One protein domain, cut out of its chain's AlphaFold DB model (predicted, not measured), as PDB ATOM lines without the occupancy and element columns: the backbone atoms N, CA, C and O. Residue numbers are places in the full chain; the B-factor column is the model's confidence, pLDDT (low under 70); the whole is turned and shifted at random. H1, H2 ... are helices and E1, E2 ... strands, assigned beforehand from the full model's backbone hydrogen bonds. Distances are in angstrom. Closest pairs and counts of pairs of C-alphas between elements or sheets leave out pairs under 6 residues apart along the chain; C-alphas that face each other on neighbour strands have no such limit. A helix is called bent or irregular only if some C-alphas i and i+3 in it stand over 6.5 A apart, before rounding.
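Overview. This is residues 86 to 152 of the 201 residues of an uncharacterized protein of Daucus carota subsp. sativus (UniProt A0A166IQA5). A small wall of three antiparallel strands in the order E1, E2, E3 has no helix over either face; H2 sits in the turn past one end of the strands, H3 in the turn past the other end, and H1 in an arm leading to E1. Residues 89 to 95 and 115 to 120 stick out. The printed part has 67 residues, with three named helices and three named strands in the order H1, E1, H2, E2, H3, E3, and its class is mixed. It is loose, with a radius of gyration of the C-alphas of 15.6 A and spans of 44 by 32 by 18 A.

Arrangement. Look first at H1, residues 93 to 100, which is not on the sheet. At E1, residues 105 to 108, you meet an edge strand. H2, residues 111 to 120, is not on the sheet and is irregular: C-alphas 116 and 119 are 9.6 A apart. Inner strand E2, residues 125 to 130, is antiparallel to E1 at 163 degrees; N 108 and O 125 are within hydrogen-bond range at 2.8 A. H3, residues 134 to 137, is not on the sheet. Edge strand E3, residues 141 to 146, is antiparallel to E2 at 163 degrees, with N 130 and O 141 within hydrogen-bond range at 2.8 A. H1 and H2 are apart. O i to N i+4 pairs are within range in 3 of 4 for H1 and 4 of 6 for H2; H3 is too short for one.

Along the chain. Find C-alpha 93 at (178.500, 153.256, 141.819); H1 runs 10.5 A from there. E1 spans 10.0 A, H2 12.5 A, E2 16.8 A and H3 5.7 A. E3 runs 16.7 A to C-alpha 146 at (162.431, 137.492, 147.906).

Size, cuts and confidence. The C-alphas farthest apart, of Arg 86 and Glu 112, are 44.8 A apart. The printed part has no cut, and its five links between named elements are tight. Look for pLDDT under 70 at residues 86 to 104 and 133 to 139.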
ATOM      1  N   ARG A  86     173.767 162.783 131.788       57.12
ATOM      2  CA  ARG A  86     175.120 162.719 131.203       57.12
ATOM      3  C   ARG A  86     176.234 162.855 132.241       57.12
ATOM      4  O   ARG A  86     177.373 162.486 131.982       57.12
ATOM      5  N   ARG A  87     175.915 163.417 133.408       44.66
ATOM      6  CA  ARG A  87     176.822 163.579 134.548       44.66
ATOM      7  C   ARG A  87     176.808 162.348 135.457       44.66
ATOM      8  O   ARG A  87     177.841 162.021 136.027       44.66
ATOM      9  N   ALA A  88     175.671 161.657 135.545       47.34
ATOM     10  CA  ALA A  88     175.516 160.397 136.274       47.34
ATOM     11  C   ALA A  88     176.339 159.252 135.657       47.34
ATOM     12  O   ALA A  88     176.887 158.433 136.383       47.34
ATOM     13  N   GLU A  89     176.505 159.245 134.331       58.28
ATOM     14  CA  GLU A  89     177.388 158.303 133.621       58.28
ATOM     15  C   GLU A  89     178.880 158.453 133.992       58.28
ATOM     16  O   GLU A  89     179.680 157.571 133.686       58.28
ATOM     17  N   LEU A  90     179.263 159.554 134.651       53.59
ATOM     18  CA  LEU A  90     180.634 159.851 135.085       53.59
ATOM     19  C   LEU A  90     180.853 159.657 136.596       53.59
ATOM     20  O   LEU A  90     181.968 159.874 137.072       53.59
ATOM     21  N   GLN A  91     179.811 159.305 137.354       45.94
ATOM     22  CA  GLN A  91     179.880 159.138 138.810       45.94
ATOM     23  C   GLN A  91     180.060 157.668 139.194       45.94
ATOM     24  O   GLN A  91     179.718 156.765 138.427       45.94
ATOM     25  N   SER A  92     180.653 157.424 140.365       64.12
ATOM     26  CA  SER A  92     180.941 156.066 140.814       64.12
ATOM     27  C   SER A  92     179.673 155.369 141.338       64.12
ATOM     28  O   SER A  92     178.678 156.024 141.659       64.12
ATOM     29  N   PRO A  93     179.671 154.029 141.409       54.31
ATOM     30  CA  PRO A  93     178.500 153.256 141.819       54.31
ATOM     31  C   PRO A  93     178.010 153.569 143.237       54.31
ATOM     32  O   PRO A  93     176.830 153.374 143.517       54.31
ATOM     33  N   GLU A  94     178.895 154.036 144.123       55.53
ATOM     34  CA  GLU A  94     178.545 154.410 145.497       55.53
ATOM     35  C   GLU A  94     177.712 155.701 145.533       55.53
ATOM     36  O   GLU A  94     176.678 155.731 146.189       55.53
ATOM     37  N   ASP A  95     178.082 156.711 144.740       50.44
ATOM     38  CA  ASP A  95     177.335 157.973 144.634       50.44
ATOM     39  C   ASP A  95     175.954 157.763 143.987       50.44
ATOM     40  O   ASP A  95     174.975 158.419 144.342       50.44
ATOM     41  N   LEU A  96     175.847 156.809 143.053       51.59
ATOM     42  CA  LEU A  96     174.568 156.408 142.464       51.59
ATOM     43  C   LEU A  96     173.683 155.662 143.475       51.59
ATOM     44  O   LEU A  96     172.467 155.791 143.418       51.59
ATOM     45  N   ALA A  97     174.246 154.910 144.421       51.12
ATOM     46  CA  ALA A  97     173.451 154.176 145.406       51.12
ATOM     47  C   ALA A  97     172.665 155.115 146.341       51.12
ATOM     48  O   ALA A  97     171.486 154.860 146.589       51.12
ATOM     49  N   ASP A  98     173.262 156.239 146.749       46.19
ATOM     50  CA  ASP A  98     172.599 157.270 147.566       46.19
ATOM     51  C   ASP A  98     171.436 157.961 146.822       46.19
ATOM     52  O   ASP A  98     170.482 158.432 147.436       46.19
ATOM     53  N   ILE A  99     171.464 157.985 145.483       44.09
ATOM     54  CA  ILE A  99     170.387 158.528 144.632       44.09
ATOM     55  C   ILE A  99     169.223 157.529 144.481       44.09
ATOM     56  O   ILE A  99     168.071 157.925 144.290       44.09
ATOM     57  N   TRP A 100     169.504 156.225 144.545       44.06
ATOM     58  CA  TRP A 100     168.505 155.155 144.408       44.06
ATOM     59  C   TRP A 100     167.705 154.884 145.691       44.06
ATOM     60  O   TRP A 100     166.663 154.225 145.619       44.06
ATOM     61  N   ASP A 101     168.146 155.410 146.833       43.62
ATOM     62  CA  ASP A 101     167.473 155.272 148.133       43.62
ATOM     63  C   ASP A 101     166.094 155.981 148.169       43.62
ATOM     64  O   ASP A 101     165.219 155.643 148.967       43.62
ATOM     65  N   ASP A 102     165.841 156.887 147.214       42.06
ATOM     66  CA  ASP A 102     164.598 157.661 147.067       42.06
ATOM     67  C   ASP A 102     163.487 156.960 146.248       42.06
ATOM     68  O   ASP A 102     162.371 157.482 146.117       42.06
ATOM     69  N   MET A 103     163.742 155.782 145.667       46.03
ATOM     70  CA  MET A 103     162.706 155.053 144.919       46.03
ATOM     71  C   MET A 103     161.645 154.497 145.881       46.03
ATOM     72  O   MET A 103     162.020 153.890 146.882       46.03
ATOM     73  N   PRO A 104     160.329 154.602 145.596       56.75
ATOM     74  CA  PRO A 104     159.300 154.054 146.473       56.75
ATOM     75  C   PRO A 104     159.468 152.537 146.594       56.75
ATOM     76  O   PRO A 104     159.173 151.777 145.666       56.75
ATOM     77  N   HIS A 105     159.966 152.110 147.751       70.94
ATOM     78  CA  HIS A 105     160.245 150.726 148.078       70.94
ATOM     79  C   HIS A 105     159.353 150.273 149.236       70.94
ATOM     80  O   HIS A 105     159.175 150.979 150.227       70.94
ATOM     81  N   MET A 106     158.759 149.088 149.108       81.81
ATOM     82  CA  MET A 106     158.096 148.421 150.231       81.81
ATOM     83  C   MET A 106     159.010 147.327 150.763       81.81
ATOM     84  O   MET A 106     159.565 146.543 149.993       81.81
ATOM     85  N   ILE A 107     159.135 147.260 152.084       85.94
ATOM     86  CA  ILE A 107     159.949 146.266 152.781       85.94
ATOM     87  C   ILE A 107     159.030 145.438 153.671       85.94
ATOM     88  O   ILE A 107     158.271 145.979 154.476       85.94
ATOM     89  N   PHE A 108     159.120 144.120 153.535       88.88
ATOM     90  CA  PHE A 108     158.407 143.160 154.363       88.88
ATOM     91  C   PHE A 108     159.411 142.400 155.223       88.88
ATOM     92  O   PHE A 108     160.300 141.719 154.707       88.88
ATOM     93  N   THR A 109     159.230 142.481 156.537       86.50
ATOM     94  CA  THR A 109     160.068 141.813 157.537       86.50
ATOM     95  C   THR A 109     159.178 141.119 158.555       86.50
ATOM     96  O   THR A 109     158.085 141.595 158.870       86.50
ATOM     97  N   GLY A 110     159.642 139.990 159.091       86.44
ATOM     98  CA  GLY A 110     158.924 139.318 160.160       86.44
ATOM     99  C   GLY A 110     158.892 140.142 161.444       86.44
ATOM    100  O   GLY A 110     159.928 140.617 161.896       86.44
ATOM    101  N   LEU A 111     157.716 140.280 162.064       85.62
ATOM    102  CA  LEU A 111     157.558 141.077 163.283       85.62
ATOM    103  C   LEU A 111     158.456 140.585 164.427       85.62
ATOM    104  O   LEU A 111     159.046 141.400 165.126       85.62
ATOM    105  N   GLU A 112     158.578 139.271 164.611       87.75
ATOM    106  CA  GLU A 112     159.425 138.698 165.666       87.75
ATOM    107  C   GLU A 112     160.917 138.943 165.408       87.75
ATOM    108  O   GLU A 112     161.647 139.333 166.317       87.75
ATOM    109  N   ASP A 113     161.354 138.822 164.154       85.12
ATOM    110  CA  ASP A 113     162.731 139.129 163.764       85.12
ATOM    111  C   ASP A 113     163.031 140.628 163.935       85.12
ATOM    112  O   ASP A 113     164.102 140.990 164.425       85.12
ATOM    113  N   TYR A 114     162.065 141.497 163.619       82.56
ATOM    114  CA  TYR A 114     162.177 142.939 163.846       82.56
ATOM    115  C   TYR A 114     162.204 143.296 165.336       82.56
ATOM    116  O   TYR A 114     163.009 144.122 165.754       82.56
ATOM    117  N   LYS A 115     161.386 142.652 166.175       81.62
ATOM    118  CA  LYS A 115     161.448 142.843 167.635       81.62
ATOM    119  C   LYS A 115     162.806 142.428 168.206       81.62
ATOM    120  O   LYS A 115     163.290 143.076 169.128       81.62
ATOM    121  N   ALA A 116     163.400 141.358 167.678       86.00
ATOM    122  CA  ALA A 116     164.672 140.835 168.163       86.00
ATOM    123  C   ALA A 116     165.885 141.664 167.710       86.00
ATOM    124  O   ALA A 116     166.844 141.785 168.469       86.00
ATOM    125  N   LYS A 117     165.864 142.203 166.484       81.12
ATOM    126  CA  LYS A 117     167.045 142.812 165.835       81.12
ATOM    127  C   LYS A 117     166.872 144.282 165.437       81.12
ATOM    128  O   LYS A 117     167.821 144.912 164.983       81.12
ATOM    129  N   GLY A 118     165.675 144.849 165.578       83.81
ATOM    130  CA  GLY A 118     165.377 146.222 165.176       83.81
ATOM    131  C   GLY A 118     165.674 146.472 163.696       83.81
ATOM    132  O   GLY A 118     165.283 145.694 162.827       83.81
ATOM    133  N   THR A 119     166.393 147.557 163.412       79.81
ATOM    134  CA  THR A 119     166.792 147.960 162.053       79.81
ATOM    135  C   THR A 119     167.790 147.008 161.394       79.81
ATOM    136  O   THR A 119     167.948 147.060 160.181       79.81
ATOM    137  N   GLU A 120     168.432 146.117 162.153       80.75
ATOM    138  CA  GLU A 120     169.328 145.082 161.612       80.75
ATOM    139  C   GLU A 120     168.573 143.815 161.171       80.75
ATOM    140  O   GLU A 120     169.172 142.851 160.685       80.75
ATOM    141  N   ALA A 121     167.248 143.770 161.350       80.50
ATOM    142  CA  ALA A 121     166.440 142.649 160.891       80.50
ATOM    143  C   ALA A 121     166.453 142.561 159.359       80.50
ATOM    144  O   ALA A 121     166.033 143.481 158.660       80.50
ATOM    145  N   THR A 122     166.895 141.418 158.833       83.56
ATOM    146  CA  THR A 122     166.918 141.169 157.392       83.56
ATOM    147  C   THR A 122     165.495 141.155 156.827       83.56
ATOM    148  O   THR A 122     164.668 140.367 157.302       83.56
ATOM    149  N   PRO A 123     165.200 141.959 155.791       88.31
ATOM    150  CA  PRO A 123     163.955 141.848 155.049       88.31
ATOM    151  C   PRO A 123     163.735 140.441 154.516       88.31
ATOM    152  O   PRO A 123     164.669 139.765 154.089       88.31
ATOM    153  N   TYR A 124     162.487 139.997 154.499       89.31
ATOM    154  CA  TYR A 124     162.117 138.749 153.835       89.31
ATOM    155  C   TYR A 124     161.848 138.996 152.356       89.31
ATOM    156  O   TYR A 124     162.136 138.138 151.519       89.31
ATOM    157  N   PHE A 125     161.312 140.174 152.042       88.44
ATOM    158  CA  PHE A 125     160.864 140.540 150.712       88.44
ATOM    159  C   PHE A 125     160.878 142.052 150.527       88.44
ATOM    160  O   PHE A 125     160.476 142.804 151.416       88.44
ATOM    161  N   THR A 126     161.351 142.489 149.367       87.06
ATOM    162  CA  THR A 126     161.431 143.901 148.988       87.06
ATOM    163  C   THR A 126     160.725 144.114 147.662       87.06
ATOM    164  O   THR A 126     160.855 143.291 146.754       87.06
ATOM    165  N   VAL A 127     159.992 145.217 147.536       84.62
ATOM    166  CA  VAL A 127     159.241 145.562 146.328       84.62
ATOM    167  C   VAL A 127     159.641 146.944 145.849       84.62
ATOM    168  O   VAL A 127     159.587 147.897 146.621       84.62
ATOM    169  N   SER A 128     159.972 147.047 144.569       81.50
ATOM    170  CA  SER A 128     160.356 148.283 143.889       81.50
ATOM    171  C   SER A 128     159.330 148.636 142.811       81.50
ATOM    172  O   SER A 128     158.894 147.758 142.059       81.50
ATOM    173  N   TYR A 129     158.964 149.918 142.721       75.94
ATOM    174  CA  TYR A 129     158.003 150.435 141.741       75.94
ATOM    175  C   TYR A 129     158.685 151.349 140.717       75.94
ATOM    176  O   TYR A 129     159.209 152.403 141.067       75.94
ATOM    177  N   TYR A 130     158.613 150.976 139.445       74.06
ATOM    178  CA  TYR A 130     159.170 151.709 138.308       74.06
ATOM    179  C   TYR A 130     158.040 152.460 137.594       74.06
ATOM    180  O   TYR A 130     157.132 151.852 137.014       74.06
ATOM    181  N   THR A 131     158.046 153.787 137.707       72.50
ATOM    182  CA  THR A 131     156.945 154.676 137.294       72.50
ATOM    183  C   THR A 131     157.210 155.426 135.984       72.50
ATOM    184  O   THR A 131     156.397 156.240 135.558       72.50
ATOM    185  N   GLU A 132     158.297 155.118 135.285       72.44
ATOM    186  CA  GLU A 132     158.765 155.786 134.064       72.44
ATOM    187  C   GLU A 132     157.738 155.729 132.923       72.44
ATOM    188  O   GLU A 132     157.693 156.599 132.052       72.44
ATOM    189  N   PHE A 133     156.886 154.705 132.932       64.06
ATOM    190  CA  PHE A 133     155.822 154.524 131.951       64.06
ATOM    191  C   PHE A 133     154.446 154.998 132.440       64.06
ATOM    192  O   PHE A 133     153.475 154.876 131.693       64.06
ATOM    193  N   ALA A 134     154.343 155.565 133.646       66.38
ATOM    194  CA  ALA A 134     153.061 155.943 134.235       66.38
ATOM    195  C   ALA A 134     152.395 157.069 133.437       66.38
ATOM    196  O   ALA A 134     151.245 156.950 133.042       66.38
ATOM    197  N   GLU A 135     153.123 158.137 133.113       61.09
ATOM    198  CA  GLU A 135     152.542 159.277 132.391       61.09
ATOM    199  C   GLU A 135     152.344 158.996 130.897       61.09
ATOM    200  O   GLU A 135     151.376 159.444 130.288       61.09
ATOM    201  N   THR A 136     153.274 158.253 130.290       59.97
ATOM    202  CA  THR A 136     153.316 158.066 128.831       59.97
ATOM    203  C   THR A 136     152.520 156.860 128.350       59.97
ATOM    204  O   THR A 136     152.058 156.846 127.209       59.97
ATOM    205  N   LYS A 137     152.378 155.835 129.194       66.06
ATOM    206  CA  LYS A 137     151.729 154.565 128.846       66.06
ATOM    207  C   LYS A 137     150.688 154.123 129.869       66.06
ATOM    208  O   LYS A 137     150.161 153.026 129.710       66.06
ATOM    209  N   ASP A 138     150.408 154.939 130.889       61.94
ATOM    210  CA  ASP A 138     149.503 154.587 131.992       61.94
ATOM    211  C   ASP A 138     149.883 153.242 132.641       61.94
ATOM    212  O   ASP A 138     149.045 152.385 132.917       61.94
ATOM    213  N   LEU A 139     151.195 153.015 132.807       67.56
ATOM    214  CA  LEU A 139     151.757 151.738 133.246       67.56
ATOM    215  C   LEU A 139     152.846 151.935 134.305       67.56
ATOM    216  O   LEU A 139     153.807 152.664 134.093       67.56
ATOM    217  N   VAL A 140     152.747 151.198 135.410       72.19
ATOM    218  CA  VAL A 140     153.802 151.085 136.429       72.19
ATOM    219  C   VAL A 140     154.295 149.643 136.448       72.19
ATOM    220  O   VAL A 140     153.482 148.716 136.483       72.19
ATOM    221  N   LEU A 141     155.612 149.439 136.414       73.81
ATOM    222  CA  LEU A 141     156.207 148.109 136.559       73.81
ATOM    223  C   LEU A 141     156.569 147.866 138.022       73.81
ATOM    224  O   LEU A 141     157.038 148.765 138.714       73.81
ATOM    225  N   ILE A 142     156.358 146.639 138.490       77.69
ATOM    226  CA  ILE A 142     156.602 146.260 139.881       77.69
ATOM    227  C   ILE A 142     157.525 145.052 139.895       77.69
ATOM    228  O   ILE A 142     157.289 144.058 139.201       77.69
ATOM    229  N   ARG A 143     158.573 145.135 140.710       81.31
ATOM    230  CA  ARG A 143     159.533 144.056 140.931       81.31
ATOM    231  C   ARG A 143     159.513 143.662 142.395       81.31
ATOM    232  O   ARG A 143     159.707 144.516 143.251       81.31
ATOM    233  N   GLY A 144     159.319 142.376 142.661       83.31
ATOM    234  CA  GLY A 144     159.475 141.798 143.988       83.31
ATOM    235  C   GLY A 144     160.718 140.913 144.046       83.31
ATOM    236  O   GLY A 144     160.870 140.014 143.217       83.31
ATOM    237  N   ASP A 145     161.584 141.135 145.030       84.31
ATOM    238  CA  ASP A 145     162.751 140.292 145.296       84.31
ATOM    239  C   ASP A 145     162.594 139.620 146.668       84.31
ATOM    240  O   ASP A 145     162.563 140.279 147.710       84.31
ATOM    241  N   ILE A 146     162.474 138.287 146.673       85.44
ATOM    242  CA  ILE A 146     162.431 137.492 147.906       85.44
ATOM    243  C   ILE A 146     163.867 137.305 148.389       85.44
ATOM    244  O   ILE A 146     164.671 136.613 147.763       85.44
ATOM    245  N   VAL A 147     164.179 137.941 149.513       84.56
ATOM    246  CA  VAL A 147     165.509 137.937 150.129       84.56
ATOM    247  C   VAL A 147     165.693 136.686 150.985       84.56
ATOM    248  O   VAL A 147     166.783 136.114 151.004       84.56
ATOM    249  N   PHE A 148     164.626 136.209 151.641       83.25
ATOM    250  CA  PHE A 148     164.690 135.049 152.534       83.25
ATOM    251  C   PHE A 148     163.685 133.948 152.156       83.25
ATOM    252  O   PHE A 148     162.660 133.749 152.806       83.25
ATOM    253  N   ALA A 149     164.015 133.179 151.114       79.69
ATOM    254  CA  ALA A 149     163.136 132.157 150.528       79.69
ATOM    255  C   ALA A 149     162.752 130.988 151.465       79.69
ATOM    256  O   ALA A 149     161.850 130.221 151.149       79.69
ATOM    257  N   SER A 150     163.415 130.827 152.618       85.62
ATOM    258  CA  SER A 150     163.015 129.841 153.637       85.62
ATOM    259  C   SER A 150     161.905 130.340 154.571       85.62
ATOM    260  O   SER A 150     161.354 129.551 155.340       85.62
ATOM    261  N   LYS A 151     161.601 131.643 154.542       85.31
ATOM    262  CA  LYS A 151     160.593 132.299 155.387       85.31
ATOM    263  C   LYS A 151     159.368 132.763 154.610       85.31
ATOM    264  O   LYS A 151     158.335 132.984 155.234       85.31
ATOM    265  N   LEU A 152     159.507 132.945 153.300       86.50
ATOM    266  CA  LEU A 152     158.463 133.470 152.439       86.50
ATOM    267  C   LEU A 152     158.504 132.774 151.078       86.50
ATOM    268  O   LEU A 152     159.535 132.781 150.401       86.50
TER     269      LEU A 152